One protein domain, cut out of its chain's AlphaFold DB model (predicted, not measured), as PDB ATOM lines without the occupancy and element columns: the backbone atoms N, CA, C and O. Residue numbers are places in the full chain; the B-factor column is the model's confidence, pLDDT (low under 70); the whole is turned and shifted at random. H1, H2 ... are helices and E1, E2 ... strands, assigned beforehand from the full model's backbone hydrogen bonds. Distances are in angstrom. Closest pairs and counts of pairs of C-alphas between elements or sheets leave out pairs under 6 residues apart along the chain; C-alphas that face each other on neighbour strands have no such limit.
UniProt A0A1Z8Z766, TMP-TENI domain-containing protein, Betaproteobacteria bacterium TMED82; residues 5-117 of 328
ATOM      1  N   VAL A   5     146.301 164.756 143.960       85.62
ATOM      2  CA  VAL A   5     147.767 164.704 143.778       85.62
ATOM      3  C   VAL A   5     148.239 163.419 143.107       85.62
ATOM      4  O   VAL A   5     149.321 163.383 142.534       85.62
ATOM      5  N   LEU A   6     147.399 162.383 143.113       89.19
ATOM      6  CA  LEU A   6     147.634 161.136 142.398       89.19
ATOM      7  C   LEU A   6     146.316 160.654 141.799       89.19
ATOM      8  O   LEU A   6     145.278 160.670 142.463       89.19
ATOM      9  N   VAL A   7     146.361 160.215 140.546       90.94
ATOM     10  CA  VAL A   7     145.220 159.631 139.839       90.94
ATOM     11  C   VAL A   7     145.694 158.347 139.175       90.94
ATOM     12  O   VAL A   7     146.690 158.353 138.453       90.94
ATOM     13  N   THR A   8     144.985 157.252 139.417       92.19
ATOM     14  CA  THR A   8     145.220 155.957 138.774       92.19
ATOM     15  C   THR A   8     143.956 155.495 138.053       92.19
ATOM     16  O   THR A   8     142.924 156.167 138.075       92.19
ATOM     17  N   LYS A   9     144.014 154.321 137.415       89.06
ATOM     18  CA  LYS A   9     142.831 153.696 136.807       89.06
ATOM     19  C   LYS A   9     141.784 153.280 137.841       89.06
ATOM     20  O   LYS A   9     140.613 153.176 137.493       89.06
ATOM     21  N   ARG A  10     142.201 153.010 139.082       89.56
ATOM     22  CA  ARG A  10     141.333 152.484 140.142       89.56
ATOM     23  C   ARG A  10     140.878 153.547 141.131       89.56
ATOM     24  O   ARG A  10     139.883 153.320 141.804       89.56
ATOM     25  N   GLY A  11     141.544 154.696 141.212       89.94
ATOM     26  CA  GLY A  11     141.159 155.709 142.186       89.94
ATOM     27  C   GLY A  11     142.040 156.946 142.209       89.94
ATOM     28  O   GLY A  11     142.826 157.202 141.292       89.94
ATOM     29  N   LYS A  12     141.866 157.745 143.261       90.94
ATOM     30  CA  LYS A  12     142.539 159.038 143.428       90.94
ATOM     31  C   LYS A  12     143.016 159.239 144.861       90.94
ATOM     32  O   LYS A  12     142.360 158.816 145.811       90.94
ATOM     33  N   VAL A  13     144.121 159.963 145.002       88.25
ATOM     34  CA  VAL A  13     144.581 160.524 146.277       88.25
ATOM     35  C   VAL A  13     144.357 162.025 146.237       88.25
ATOM     36  O   VAL A  13     144.781 162.705 145.296       88.25
ATOM     37  N   PHE A  14     143.692 162.537 147.262       85.19
ATOM     38  CA  PHE A  14     143.405 163.951 147.424       85.19
ATOM     39  C   PHE A  14     144.267 164.501 148.543       85.19
ATOM     40  O   PHE A  14     144.225 164.013 149.676       85.19
ATOM     41  N   LEU A  15     145.027 165.542 148.219       72.38
ATOM     42  CA  LEU A  15     145.753 166.274 149.234       72.38
ATOM     43  C   LEU A  15     144.765 167.192 149.935       72.38
ATOM     44  O   LEU A  15     144.353 168.229 149.419       72.38
ATOM     45  N   ASP A  16     144.362 166.753 151.109       65.19
ATOM     46  CA  ASP A  16     143.721 167.584 152.105       65.19
ATOM     47  C   ASP A  16     144.624 167.417 153.321       65.19
ATOM     48  O   ASP A  16     144.509 166.410 154.017       65.19
ATOM     49  N   LYS A  17     145.624 168.301 153.494       57.41
ATOM     50  CA  LYS A  17     146.434 168.301 154.720       57.41
ATOM     51  C   LYS A  17     145.494 168.681 155.851       57.41
ATOM     52  O   LYS A  17     145.290 169.856 156.147       57.41
ATOM     53  N   ILE A  18     144.881 167.677 156.454       56.69
ATOM     54  CA  ILE A  18     144.054 167.877 157.625       56.69
ATOM     55  C   ILE A  18     145.008 167.877 158.813       56.69
ATOM     56  O   ILE A  18     145.491 166.826 159.226       56.69
ATOM     57  N   GLN A  19     145.324 169.057 159.339       52.12
ATOM     58  CA  GLN A  19     146.146 169.154 160.537       52.12
ATOM     59  C   GLN A  19     145.327 168.675 161.744       52.12
ATOM     60  O   GLN A  19     144.284 169.247 162.070       52.12
ATOM     61  N   ILE A  20     145.782 167.607 162.402       54.16
ATOM     62  CA  ILE A  20     145.153 167.063 163.612       54.16
ATOM     63  C   ILE A  20     146.186 167.085 164.729       54.16
ATOM     64  O   ILE A  20     146.991 166.165 164.834       54.16
ATOM     65  N   ASN A  21     146.142 168.097 165.597       60.22
ATOM     66  CA  ASN A  21     147.138 168.257 166.666       60.22
ATOM     67  C   ASN A  21     148.583 168.127 166.099       60.22
ATOM     68  O   ASN A  21     148.889 168.783 165.105       60.22
ATOM     69  N   ASP A  22     149.413 167.256 166.694       55.59
ATOM     70  CA  ASP A  22     150.806 166.955 166.320       55.59
ATOM     71  C   ASP A  22     150.954 165.913 165.186       55.59
ATOM     72  O   ASP A  22     152.076 165.527 164.860       55.59
ATOM     73  N   ILE A  23     149.861 165.418 164.574       59.59
ATOM     74  CA  ILE A  23     149.991 164.525 163.409       59.59
ATOM     75  C   ILE A  23     150.500 165.328 162.224       59.59
ATOM     76  O   ILE A  23     149.852 166.274 161.769       59.59
ATOM     77  N   ALA A  24     151.620 164.873 161.683       64.12
ATOM     78  CA  ALA A  24     152.352 165.614 160.682       64.12
ATOM     79  C   ALA A  24     151.764 165.474 159.256       64.12
ATOM     80  O   ALA A  24     151.621 166.488 158.578       64.12
ATOM     81  N   THR A  25     151.283 164.292 158.824       75.75
ATOM     82  CA  THR A  25     150.602 164.147 157.512       75.75
ATOM     83  C   THR A  25     149.321 163.319 157.574       75.75
ATOM     84  O   THR A  25     149.312 162.170 158.006       75.75
ATOM     85  N   CYS A  26     148.238 163.881 157.038       81.62
ATOM     86  CA  CYS A  26     146.940 163.236 156.864       81.62
ATOM     87  C   CYS A  26     146.404 163.552 155.463       81.62
ATOM     88  O   CYS A  26     146.529 164.694 155.022       81.62
ATOM     89  N   PHE A  27     145.815 162.575 154.768       85.25
ATOM     90  CA  PHE A  27     145.240 162.779 153.433       85.25
ATOM     91  C   PHE A  27     144.124 161.782 153.111       85.25
ATOM     92  O   PHE A  27     144.047 160.691 153.683       85.25
ATOM     93  N   TYR A  28     143.246 162.169 152.184       87.50
ATOM     94  CA  TYR A  28     142.096 161.359 151.792       87.50
ATOM     95  C   TYR A  28     142.406 160.517 150.555       87.50
ATOM     96  O   TYR A  28     143.015 160.987 149.588       87.50
ATOM     97  N   VAL A  29     141.911 159.284 150.557       90.81
ATOM     98  CA  VAL A  29     142.034 158.336 149.452       90.81
ATOM     99  C   VAL A  29     140.678 157.795 149.022       90.81
ATOM    100  O   VAL A  29     139.814 157.503 149.848       90.81
ATOM    101  N   ASP A  30     140.493 157.683 147.710       90.06
ATOM    102  CA  ASP A  30     139.299 157.134 147.070       90.06
ATOM    103  C   ASP A  30     139.701 155.991 146.137       90.06
ATOM    104  O   ASP A  30     139.745 156.151 144.914       90.06
ATOM    105  N   PHE A  31     140.066 154.856 146.731       89.19
ATOM    106  CA  PHE A  31     140.270 153.592 146.024       89.19
ATOM    107  C   PHE A  31     139.123 152.614 146.324       89.19
ATOM    108  O   PHE A  31     138.434 152.783 147.332       89.19
ATOM    109  N   PRO A  32     138.913 151.573 145.493       85.25
ATOM    110  CA  PRO A  32     137.787 150.656 145.643       85.25
ATOM    111  C   PRO A  32     137.766 149.943 146.998       85.25
ATOM    112  O   PRO A  32     136.692 149.791 147.576       85.25
ATOM    113  N   PHE A  33     138.936 149.545 147.515       83.38
ATOM    114  CA  PHE A  33     139.043 148.861 148.810       83.38
ATOM    115  C   PHE A  33     139.529 149.771 149.945       83.38
ATOM    116  O   PHE A  33     139.216 149.528 151.106       83.38
ATOM    117  N   ALA A  34     140.229 150.860 149.617       84.75
ATOM    118  CA  ALA A  34     140.728 151.837 150.580       84.75
ATOM    119  C   ALA A  34     140.124 153.221 150.302       84.75
ATOM    120  O   ALA A  34     140.771 154.107 149.743       84.75
ATOM    121  N   ARG A  35     138.859 153.405 150.696       89.69
ATOM    122  CA  ARG A  35     138.204 154.719 150.726       89.69
ATOM    123  C   ARG A  35     138.196 155.256 152.149       89.69
ATOM    124  O   ARG A  35     137.546 154.672 153.014       89.69
ATOM    125  N   GLY A  36     138.867 156.374 152.395       87.94
ATOM    126  CA  GLY A  36     138.970 156.944 153.734       87.94
ATOM    127  C   GLY A  36     140.183 157.838 153.901       87.94
ATOM    128  O   GLY A  36     140.603 158.513 152.966       87.94
ATOM    129  N   VAL A  37     140.735 157.849 155.107       86.75
ATOM    130  CA  VAL A  37     141.834 158.730 155.488       86.75
ATOM    131  C   VAL A  37     143.031 157.923 155.952       86.75
ATOM    132  O   VAL A  37     142.898 156.995 156.753       86.75
ATOM    133  N   ILE A  38     144.196 158.302 155.435       87.94
ATOM    134  CA  ILE A  38     145.494 157.806 155.873       87.94
ATOM    135  C   ILE A  38     146.173 158.854 156.743       87.94
ATOM    136  O   ILE A  38     146.145 160.046 156.429       87.94
ATOM    137  N   PHE A  39     146.815 158.379 157.807       84.62
ATOM    138  CA  PHE A  39     147.597 159.177 158.740       84.62
ATOM    139  C   PHE A  39     149.014 158.610 158.826       84.62
ATOM    140  O   PHE A  39     149.193 157.405 159.014       84.62
ATOM    141  N   SER A  40     150.000 159.492 158.717       84.00
ATOM    142  CA  SER A  40     151.406 159.221 158.995       84.00
ATOM    143  C   SER A  40     151.824 160.019 160.224       84.00
ATOM    144  O   SER A  40     151.496 161.202 160.341       84.00
ATOM    145  N   GLU A  41     152.567 159.381 161.125       77.06
ATOM    146  CA  GLU A  41     153.085 160.025 162.339       77.06
ATOM    147  C   GLU A  41     154.175 161.068 162.031       77.06
ATOM    148  O   GLU A  41     154.474 161.908 162.874       77.06
ATOM    149  N   CYS A  42     154.716 161.080 160.806       78.62
ATOM    150  CA  CYS A  42     155.658 162.093 160.333       78.62
ATOM    151  C   CYS A  42     155.226 162.733 159.001       78.62
ATOM    152  O   CYS A  42     154.528 162.131 158.176       78.62
ATOM    153  N   ASP A  43     155.641 163.989 158.813       82.44
ATOM    154  CA  ASP A  43     155.522 164.702 157.546       82.44
ATOM    155  C   ASP A  43     156.498 164.050 156.561       82.44
ATOM    156  O   ASP A  43     157.560 163.590 156.973       82.44
ATOM    157  N   PHE A  44     156.189 164.047 155.270       86.12
ATOM    158  CA  PHE A  44     157.075 163.478 154.253       86.12
ATOM    159  C   PHE A  44     156.980 164.249 152.937       86.12
ATOM    160  O   PHE A  44     156.073 165.065 152.742       86.12
ATOM    161  N   ASP A  45     157.942 164.005 152.052       89.00
ATOM    162  CA  ASP A  45     157.974 164.585 150.713       89.00
ATOM    163  C   ASP A  45     156.967 163.883 149.779       89.00
ATOM    164  O   ASP A  45     156.928 162.655 149.671       89.00
ATOM    165  N   TRP A  46     156.122 164.669 149.106       88.75
ATOM    166  CA  TRP A  46     155.076 164.150 148.222       88.75
ATOM    167  C   TRP A  46     155.602 163.586 146.906       88.75
ATOM    168  O   TRP A  46     155.005 162.644 146.378       88.75
ATOM    169  N   GLU A  47     156.692 164.129 146.372       91.06
ATOM    170  CA  GLU A  47     157.353 163.571 145.192       91.06
ATOM    171  C   GLU A  47     157.927 162.200 145.543       91.06
ATOM    172  O   GLU A  47     157.648 161.224 144.840       91.06
ATOM    173  N   ARG A  48     158.578 162.086 146.709       92.94
ATOM    174  CA  ARG A  48     159.098 160.804 147.204       92.94
ATOM    175  C   ARG A  48     157.995 159.773 147.446       92.94
ATOM    176  O   ARG A  48     158.152 158.602 147.098       92.94
ATOM    177  N   PHE A  49     156.845 160.201 147.968       93.88
ATOM    178  CA  PHE A  49     155.658 159.344 148.082       93.88
ATOM    179  C   PHE A  49     155.192 158.825 146.714       93.88
ATOM    180  O   PHE A  49     154.930 157.629 146.566       93.88
ATOM    181  N   ILE A  50     155.112 159.693 145.699       93.62
ATOM    182  CA  ILE A  50     154.695 159.302 144.343       93.62
ATOM    183  C   ILE A  50     155.703 158.324 143.720       93.62
ATOM    184  O   ILE A  50     155.292 157.377 143.042       93.62
ATOM    185  N   GLU A  51     157.003 158.521 143.940       94.38
ATOM    186  CA  GLU A  51     158.050 157.587 143.511       94.38
ATOM    187  C   GLU A  51     157.892 156.214 144.167       94.38
ATOM    188  O   GLU A  51     157.807 155.209 143.459       94.38
ATOM    189  N   GLY A  52     157.772 156.167 145.499       95.31
ATOM    190  CA  GLY A  52     157.573 154.925 146.250       95.31
ATOM    191  C   GLY A  52     156.287 154.196 145.849       95.31
ATOM    192  O   GLY A  52     156.277 152.970 145.687       95.31
ATOM    193  N   PHE A  53     155.212 154.945 145.590       95.50
ATOM    194  CA  PHE A  53     153.956 154.410 145.066       95.50
ATOM    195  C   PHE A  53     154.156 153.740 143.697       95.50
ATOM    196  O   PHE A  53     153.791 152.579 143.501       95.50
ATOM    197  N   LYS A  54     154.779 154.441 142.740       95.00
ATOM    198  CA  LYS A  54     155.048 153.909 141.390       95.00
ATOM    199  C   LYS A  54     156.000 152.714 141.426       95.00
ATOM    200  O   LYS A  54     155.778 151.737 140.708       95.00
ATOM    201  N   PHE A  55     157.026 152.767 142.274       94.12
ATOM    202  CA  PHE A  55     157.938 151.652 142.501       94.12
ATOM    203  C   PHE A  55     157.179 150.416 142.988       94.12
ATOM    204  O   PHE A  55     157.339 149.337 142.420       94.12
ATOM    205  N   SER A  56     156.285 150.575 143.961       95.00
ATOM    206  CA  SER A  56     155.478 149.475 144.493       95.00
ATOM    207  C   SER A  56     154.563 148.863 143.427       95.00
ATOM    208  O   SER A  56     154.519 147.640 143.281       95.00
ATOM    209  N   LEU A  57     153.921 149.683 142.587       94.12
ATOM    210  CA  LEU A  57     153.157 149.175 141.439       94.12
ATOM    211  C   LEU A  57     154.029 148.359 140.471       94.12
ATOM    212  O   LEU A  57     153.599 147.312 139.990       94.12
ATOM    213  N   SER A  58     155.278 148.780 140.228       93.88
ATOM    214  CA  SER A  58     156.224 148.029 139.381       93.88
ATOM    215  C   SER A  58     156.590 146.648 139.950       93.88
ATOM    216  O   SER A  58     157.036 145.769 139.212       93.88
ATOM    217  N   LYS A  59     156.371 146.430 141.254       91.56
ATOM    218  CA  LYS A  59     156.540 145.139 141.940       91.56
ATOM    219  C   LYS A  59     155.251 144.311 141.996       91.56
ATOM    220  O   LYS A  59     155.229 143.282 142.665       91.56
ATOM    221  N   ASN A  60     154.220 144.705 141.244       90.56
ATOM    222  CA  ASN A  60     152.902 144.067 141.170       90.56
ATOM    223  C   ASN A  60     152.051 144.183 142.446       90.56
ATOM    224  O   ASN A  60     151.132 143.384 142.638       90.56
ATOM    225  N   PHE A  61     152.323 145.171 143.301       91.62
ATOM    226  CA  PHE A  61     151.356 145.552 144.327       91.62
ATOM    227  C   PHE A  61     150.154 146.247 143.685       91.62
ATOM    228  O   PHE A  61     150.282 146.938 142.674       91.62
ATOM    229  N   ILE A  62     148.981 146.067 144.288       91.88
ATOM    230  CA  ILE A  62     147.787 146.837 143.935       91.88
ATOM    231  C   ILE A  62     147.915 148.273 144.449       91.88
ATOM    232  O   ILE A  62     148.697 148.542 145.359       91.88
ATOM    233  N   GLU A  63     147.121 149.193 143.908       94.19
ATOM    234  CA  GLU A  63     147.143 150.605 144.298       94.19
ATOM    235  C   GLU A  63     146.972 150.825 145.804       94.19
ATOM    236  O   GLU A  63     147.658 151.673 146.362       94.19
ATOM    237  N   GLU A  64     146.117 150.058 146.479       93.06
ATOM    238  CA  GLU A  64     145.903 150.192 147.923       93.06
ATOM    239  C   GLU A  64     147.126 149.786 148.759       93.06
ATOM    240  O   GLU A  64     147.408 150.413 149.776       93.06
ATOM    241  N   ASP A  65     147.889 148.784 148.324       94.19
ATOM    242  CA  ASP A  65     149.126 148.391 149.008       94.19
ATOM    243  C   ASP A  65     150.282 149.327 148.636       94.19
ATOM    244  O   ASP A  65     151.060 149.737 149.495       94.19
ATOM    245  N   ALA A  66     150.360 149.736 147.365       95.19
ATOM    246  CA  ALA A  66     151.331 150.717 146.887       95.19
ATOM    247  C   ALA A  66     151.175 152.074 147.585       95.19
ATOM    248  O   ALA A  66     152.157 152.777 147.804       95.19
ATOM    249  N   LEU A  67     149.946 152.424 147.966       94.94
ATOM    250  CA  LEU A  67     149.633 153.583 148.790       94.94
ATOM    251  C   LEU A  67     150.322 153.513 150.156       94.94
ATOM    252  O   LEU A  67     150.983 154.469 150.548       94.94
ATOM    253  N   VAL A  68     150.200 152.383 150.854       95.31
ATOM    254  CA  VAL A  68     150.847 152.166 152.157       95.31
ATOM    255  C   VAL A  68     152.366 152.193 152.015       95.31
ATOM    256  O   VAL A  68     153.040 152.934 152.727       95.31
ATOM    257  N   LEU A  69     152.904 151.434 151.061       96.25
ATOM    258  CA  LEU A  69     154.345 151.336 150.823       96.25
ATOM    259  C   LEU A  69     154.955 152.683 150.414       96.25
ATOM    260  O   LEU A  69     156.032 153.035 150.888       96.25
ATOM    261  N   GLY A  70     154.255 153.465 149.589       95.69
ATOM    262  CA  GLY A  70     154.673 154.814 149.212       95.69
ATOM    263  C   GLY A  70     154.782 155.748 150.415       95.69
ATOM    264  O   GLY A  70     155.739 156.516 150.498       95.69
ATOM    265  N   VAL A  71     153.851 155.654 151.377       94.69
ATOM    266  CA  VAL A  71     153.947 156.409 152.638       94.69
ATOM    267  C   VAL A  71     155.161 155.966 153.440       94.69
ATOM    268  O   VAL A  71     155.935 156.820 153.859       94.69
ATOM    269  N   MET A  72     155.366 154.655 153.612       96.06
ATOM    270  CA  MET A  72     156.509 154.134 154.370       96.06
ATOM    271  C   MET A  72     157.844 154.600 153.773       96.06
ATOM    272  O   MET A  72     158.704 155.071 154.510       96.06
ATOM    273  N   ILE A  73     158.000 154.522 152.447       95.81
ATOM    274  CA  ILE A  73     159.213 154.954 151.731       95.81
ATOM    275  C   ILE A  73     159.453 156.460 151.905       95.81
ATOM    276  O   ILE A  73     160.566 156.874 152.218       95.81
ATOM    277  N   ALA A  74     158.419 157.287 151.736       94.06
ATOM    278  CA  ALA A  74     158.557 158.736 151.880       94.06
ATOM    279  C   ALA A  74     158.846 159.162 153.327       94.06
ATOM    280  O   ALA A  74     159.616 160.090 153.565       94.06
ATOM    281  N   ALA A  75     158.236 158.478 154.294       92.56
ATOM    282  CA  ALA A  75     158.465 158.692 155.715       92.56
ATOM    283  C   ALA A  75     159.886 158.275 156.139       92.56
ATOM    284  O   ALA A  75     160.524 158.967 156.932       92.56
ATOM    285  N   GLY A  76     160.399 157.171 155.591       93.69
ATOM    286  CA  GLY A  76     161.730 156.657 155.911       93.69
ATOM    287  C   GLY A  76     162.876 157.497 155.355       93.69
ATOM    288  O   GLY A  76     163.907 157.600 156.013       93.69
ATOM    289  N   ASP A  77     162.673 158.194 154.235       90.81
ATOM    290  CA  ASP A  77     163.659 159.130 153.674       90.81
ATOM    291  C   ASP A  77     164.066 160.219 154.687       90.81
ATOM    292  O   ASP A  77     165.248 160.508 154.882       90.81
ATOM    293  N   ARG A  78     163.099 160.732 155.460       83.69
ATOM    294  CA  ARG A  78     163.369 161.678 156.557       83.69
ATOM    295  C   ARG A  78     164.132 161.076 157.730       83.69
ATOM    296  O   ARG A  78     164.783 161.808 158.469       83.69
ATOM    297  N   ALA A  79     164.029 159.765 157.908       85.50
ATOM    298  CA  ALA A  79     164.806 159.006 158.877       85.50
ATOM    299  C   ALA A  79     166.136 158.496 158.285       85.50
ATOM    300  O   ALA A  79     166.813 157.699 158.932       85.50
ATOM    301  N   HIS A  80     166.514 158.953 157.082       91.12
ATOM    302  CA  HIS A  80     167.700 158.515 156.341       91.12
ATOM    303  C   HIS A  80     167.739 157.000 156.088       91.12
ATOM    304  O   HIS A  80     168.805 156.383 156.119       91.12
ATOM    305  N   LEU A  81     166.569 156.404 155.854       94.06
ATOM    306  CA  LEU A  81     166.412 154.990 155.529       94.06
ATOM    307  C   LEU A  81     166.266 154.792 154.019       94.06
ATOM    308  O   LEU A  81     165.567 155.552 153.349       94.06
ATOM    309  N   ASP A  82     166.865 153.723 153.496       92.94
ATOM    310  CA  ASP A  82     166.583 153.264 152.132       92.94
ATOM    311  C   ASP A  82     165.171 152.653 152.015       92.94
ATOM    312  O   ASP A  82     164.452 152.493 153.012       92.94
ATOM    313  N   GLU A  83     164.731 152.294 150.803       91.06
ATOM    314  CA  GLU A  83     163.381 151.754 150.603       91.06
ATOM    315  C   GLU A  83     163.132 150.457 151.387       91.06
ATOM    316  O   GLU A  83     162.040 150.266 151.924       91.06
ATOM    317  N   ASN A  84     164.125 149.568 151.486       91.00
ATOM    318  CA  ASN A  84     163.979 148.277 152.163       91.00
ATOM    319  C   ASN A  84     163.907 148.448 153.681       91.00
ATOM    320  O   ASN A  84     163.088 147.807 154.345       91.00
ATOM    321  N   GLN A  85     164.752 149.318 154.227       94.38
ATOM    322  CA  GLN A  85     164.741 149.695 155.633       94.38
ATOM    323  C   GLN A  85     163.419 150.369 155.999       94.38
ATOM    324  O   GLN A  85     162.812 150.020 157.012       94.38
ATOM    325  N   SER A  86     162.931 151.259 155.132       94.88
ATOM    326  CA  SER A  86     161.668 151.971 155.316       94.88
ATOM    327  C   SER A  86     160.491 151.009 155.456       94.88
ATOM    328  O   SER A  86     159.760 151.058 156.445       94.88
ATOM    329  N   ILE A  87     160.337 150.066 154.519       94.12
ATOM    330  CA  ILE A  87     159.229 149.099 154.552       94.12
ATOM    331  C   ILE A  87     159.383 148.044 155.657       94.12
ATOM    332  O   ILE A  87     158.431 147.331 155.949       94.12
ATOM    333  N   CYS A  88     160.553 147.921 156.285       94.00
ATOM    334  CA  CYS A  88     160.764 147.040 157.438       94.00
ATOM    335  C   CYS A  88     160.606 147.761 158.786       94.00
ATOM    336  O   CYS A  88     160.799 147.134 159.829       94.00
ATOM    337  N   SER A  89     160.256 149.051 158.787       92.69
ATOM    338  CA  SER A  89     160.108 149.839 160.007       92.69
ATOM    339  C   SER A  89     158.649 149.943 160.445       92.69
ATOM    340  O   SER A  89     157.820 150.582 159.793       92.69
ATOM    341  N   ALA A  90     158.336 149.333 161.587       90.25
ATOM    342  CA  ALA A  90     156.991 149.313 162.160       90.25
ATOM    343  C   ALA A  90     156.454 150.720 162.461       90.25
ATOM    344  O   ALA A  90     155.265 150.978 162.289       90.25
ATOM    345  N   SER A  91     157.332 151.640 162.874       88.44
ATOM    346  CA  SER A  91     156.970 153.024 163.197       88.44
ATOM    347  C   SER A  91     156.593 153.853 161.968       88.44
ATOM    348  O   SER A  91     156.038 154.937 162.112       88.44
ATOM    349  N   LEU A  92     156.908 153.370 160.762       92.06
ATOM    350  CA  LEU A  92     156.555 154.037 159.510       92.06
ATOM    351  C   LEU A  92     155.251 153.508 158.910       92.06
ATOM    352  O   LEU A  92     154.772 154.071 157.926       92.06
ATOM    353  N   LEU A  93     154.663 152.447 159.482       92.44
ATOM    354  CA  LEU A  93     153.355 151.969 159.048       92.44
ATOM    355  C   LEU A  93     152.303 153.060 159.286       92.44
ATOM    356  O   LEU A  93     152.085 153.466 160.432       92.44
ATOM    357  N   PRO A  94     151.601 153.511 158.235       91.62
ATOM    358  CA  PRO A  94     150.524 154.457 158.418       91.62
ATOM    359  C   PRO A  94     149.328 153.812 159.119       91.62
ATOM    360  O   PRO A  94     149.138 152.593 159.141       91.62
ATOM    361  N   ARG A  95     148.444 154.663 159.633       88.38
ATOM    362  CA  ARG A  95     147.101 154.264 160.061       88.38
ATOM    363  C   ARG A  95     146.112 154.557 158.949       88.38
ATOM    364  O   ARG A  95     146.217 155.582 158.279       88.38
ATOM    365  N   PHE A  96     145.125 153.683 158.787       88.81
ATOM    366  CA  PHE A  96     144.018 153.899 157.860       88.81
ATOM    367  C   PHE A  96     142.681 153.855 158.598       88.81
ATOM    368  O   PHE A  96     142.425 152.928 159.371       88.81
ATOM    369  N   LEU A  97     141.828 154.849 158.349       86.25
ATOM    370  CA  LEU A  97     140.440 154.870 158.799       86.25
ATOM    371  C   LEU A  97     139.504 154.981 157.590       86.25
ATOM    372  O   LEU A  97     139.562 155.978 156.868       86.25
ATOM    373  N   PRO A  98     138.603 154.011 157.373       85.56
ATOM    374  CA  PRO A  98     137.688 154.028 156.244       85.56
ATOM    375  C   PRO A  98     136.667 155.156 156.389       85.56
ATOM    376  O   PRO A  98     136.275 155.523 157.500       85.56
ATOM    377  N   ALA A  99     136.187 155.676 155.259       82.75
ATOM    378  CA  ALA A  99     135.247 156.793 155.200       82.75
ATOM    379  C   ALA A  99     133.974 156.533 156.023       82.75
ATOM    380  O   ALA A  99     133.511 157.420 156.733       82.75
ATOM    381  N   SER A 100     133.468 155.296 156.023       77.00
ATOM    382  CA  SER A 100     132.287 154.887 156.799       77.00
ATOM    383  C   SER A 100     132.433 155.104 158.310       77.00
ATOM    384  O   SER A 100     131.446 155.386 158.995       77.00
ATOM    385  N   ILE A 101     133.657 154.989 158.828       71.69
ATOM    386  CA  ILE A 101     134.000 155.217 160.235       71.69
ATOM    387  C   ILE A 101     134.403 156.677 160.433       71.69
ATOM    388  O   ILE A 101     133.957 157.319 161.388       71.69
ATOM    389  N   PHE A 102     135.204 157.213 159.512       66.25
ATOM    390  CA  PHE A 102     135.700 158.580 159.532       66.25
ATOM    391  C   PHE A 102     134.560 159.604 159.516       66.25
ATOM    392  O   PHE A 102     134.463 160.411 160.433       66.25
ATOM    393  N   GLU A 103     133.640 159.552 158.553       64.81
ATOM    394  CA  GLU A 103     132.569 160.547 158.394       64.81
ATOM    395  C   GLU A 103     131.617 160.597 159.598       64.81
ATOM    396  O   GLU A 103     131.159 161.672 159.990       64.81
ATOM    397  N   LYS A 104     131.368 159.450 160.244       57.91
ATOM    398  CA  LYS A 104     130.536 159.354 161.457       57.91
ATOM    399  C   LYS A 104     131.243 159.867 162.718       57.91
ATOM    400  O   LYS A 104     130.580 160.341 163.644       57.91
ATOM    401  N   SER A 105     132.571 159.763 162.765       51.62
ATOM    402  CA  SER A 105     133.373 159.934 163.987       51.62
ATOM    403  C   SER A 105     134.162 161.242 164.029       51.62
ATOM    404  O   SER A 105     134.350 161.814 165.101       51.62
ATOM    405  N   TRP A 106     134.577 161.749 162.866       50.91
ATOM    406  CA  TRP A 106     135.522 162.854 162.706       50.91
ATOM    407  C   TRP A 106     135.067 164.176 163.326       50.91
ATOM    408  O   TRP A 106     135.863 164.900 163.917       50.91
ATOM    409  N   LYS A 107     133.768 164.482 163.252       45.97
ATOM    410  CA  LYS A 107     133.204 165.707 163.840       45.97
ATOM    411  C   LYS A 107     133.030 165.640 165.366       45.97
ATOM    412  O   LYS A 107     132.532 166.593 165.958       45.97
ATOM    413  N   LYS A 108     133.413 164.540 166.026       50.72
ATOM    414  CA  LYS A 108     133.298 164.366 167.484       50.72
ATOM    415  C   LYS A 108     134.693 164.297 168.116       50.72
ATOM    416  O   LYS A 108     135.626 163.787 167.508       50.72
ATOM    417  N   LYS A 109     134.818 164.700 169.393       50.09
ATOM    418  CA  LYS A 109     135.993 164.516 170.298       50.09
ATOM    419  C   LYS A 109     136.602 163.088 170.288       50.09
ATOM    420  O   LYS A 109     137.658 162.860 170.862       50.09
ATOM    421  N   PHE A 110     135.917 162.143 169.648       50.78
ATOM    422  CA  PHE A 110     136.072 160.701 169.648       50.78
ATOM    423  C   PHE A 110     137.198 160.162 168.748       50.78
ATOM    424  O   PHE A 110     137.928 159.274 169.181       50.78
ATOM    425  N   THR A 111     137.421 160.720 167.549       54.12
ATOM    426  CA  THR A 111     138.547 160.287 166.690       54.12
ATOM    427  C   THR A 111     139.895 160.515 167.378       54.12
ATOM    428  O   THR A 111     140.826 159.737 167.192       54.12
ATOM    429  N   LYS A 112     139.973 161.515 168.272       55.66
ATOM    430  CA  LYS A 112     141.143 161.723 169.132       55.66
ATOM    431  C   LYS A 112     141.359 160.560 170.110       55.66
ATOM    432  O   LYS A 112     142.490 160.133 170.279       55.66
ATOM    433  N   LYS A 113     140.295 160.010 170.703       55.41
ATOM    434  CA  LYS A 113     140.383 158.902 171.670       55.41
ATOM    435  C   LYS A 113     140.795 157.582 171.003       55.41
ATOM    436  O   LYS A 113     141.666 156.880 171.489       55.41
ATOM    437  N   LEU A 114     140.203 157.264 169.850       58.03
ATOM    438  CA  LEU A 114     140.498 156.025 169.122       58.03
ATOM    439  C   LEU A 114     141.950 155.986 168.602       58.03
ATOM    440  O   LEU A 114     142.622 154.961 168.701       58.03
ATOM    441  N   ILE A 115     142.438 157.108 168.060       56.06
ATOM    442  CA  ILE A 115     143.774 157.181 167.457       56.06
ATOM    443  C   ILE A 115     144.863 157.374 168.528       56.06
ATOM    444  O   ILE A 115     145.884 156.690 168.467       56.06
ATOM    445  N   PHE A 116     144.645 158.228 169.535       54.03
ATOM    446  CA  PHE A 116     145.711 158.676 170.451       54.03
ATOM    447  C   PHE A 116     145.653 158.114 171.866       54.03
ATOM    448  O   PHE A 116     146.646 158.229 172.579       54.03
ATOM    449  N   ASP A 117     144.540 157.521 172.296       57.25
ATOM    450  CA  ASP A 117     144.416 157.084 173.684       57.25
ATOM    451  C   ASP A 117     144.988 155.668 173.845       57.25
ATOM    452  O   ASP A 117     144.458 154.681 173.320       57.25
TER     453      ASP A 117
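Overview. This is residues 5 to 117 of the 328 residues of the protein "TMP-TENI domain-containing protein" of Betaproteobacteria bacterium TMED82 (UniProt A0A1Z8Z766). A twisted five-stranded antiparallel sheet stands as a wall between two groups of helices. On one face H2 covers E3 and E4, with H1 crossing H2 and H3 packed on H2 away from the sheet; on the opposite face, at the E5 edge, H4 stands up from the sheet and the chain turns from it into H5. The printed part has 113 residues with five named helices and five named strands, along the chain E1 E2 E3 E4 H1 H2 H3 E5 H4 H5, and the sheet's order is E1 E2 E3 E4 E5. The class is mixed, helices and strands; the whole is compact, with a radius of gyration of the C-alphas of 13.7 A and spans of 39 by 32 by 20 A.

Arrangement. Begin with E1, residues 5 to 7, E2, residues 12 to 14, E3, residues 25 to 30, and E4, residues 35 to 40: they form a meander, each strand the antiparallel neighbour of the one before. Look for N 13 and O 6 at 2.9 A, N 14 and O 28 at 2.9 A, and N 29 and O 36 at 2.8 A, within hydrogen-bond range. Beside E4 runs the edge strand E5, residues 95 to 98, antiparallel at 161 degrees, with N 37 and O 97 at 2.8 A. H2, residues 63 to 78, lies over E3 and E4 at a height over the sheet of 9.7 A, along the strands at 13 degrees to E3 on the local plane; its closest C-alphas to E4 are those of Val 71 and Ser 40, 7.4 A. H1, residues 46 to 58, only grazes the sheet and touches H2 at Gly 52 and Gly 70, closest C-alphas 4.1 A, at a steep tilt of 47 degrees, opposite ways. H3, residues 83 to 87, touches H2, closest C-alphas Ser 86 and Gly 76, 4.7 A, and is not on the sheet. On the face opposite to H2, H4, residues 99 to 105, stands up from the sheet at 44 degrees. H5, residues 110 to 116, is close to H4 but not clearly touching, with C-alphas 111 and 105 at 5.8 A. Every O i to N i+4 pair is within hydrogen-bond range in H1, H3 and H5; H2 has 10 of 12 and H4 2 of 3.

Along the chain. Find C-alpha 5 at (147.767, 164.704, 143.778), where E1 begins. E3 is 16.9 A long, E4 16.2 A, E5 10.2 A and H1 18.4 A. Find C-alpha 63 at (147.143, 150.605, 144.298); from there H2 runs 23.2 A to C-alpha 78. H5 ends at C-alpha 116, (145.711, 158.676, 170.451).

Size, cuts and confidence. The C-alphas farthest apart are those of Ser 58 and Lys 109, 40.5 A. The printed part has no cut and no long link. The mean pLDDT of the printed part is 82.2; residues 16 to 24 and 102 to 117 are under 70.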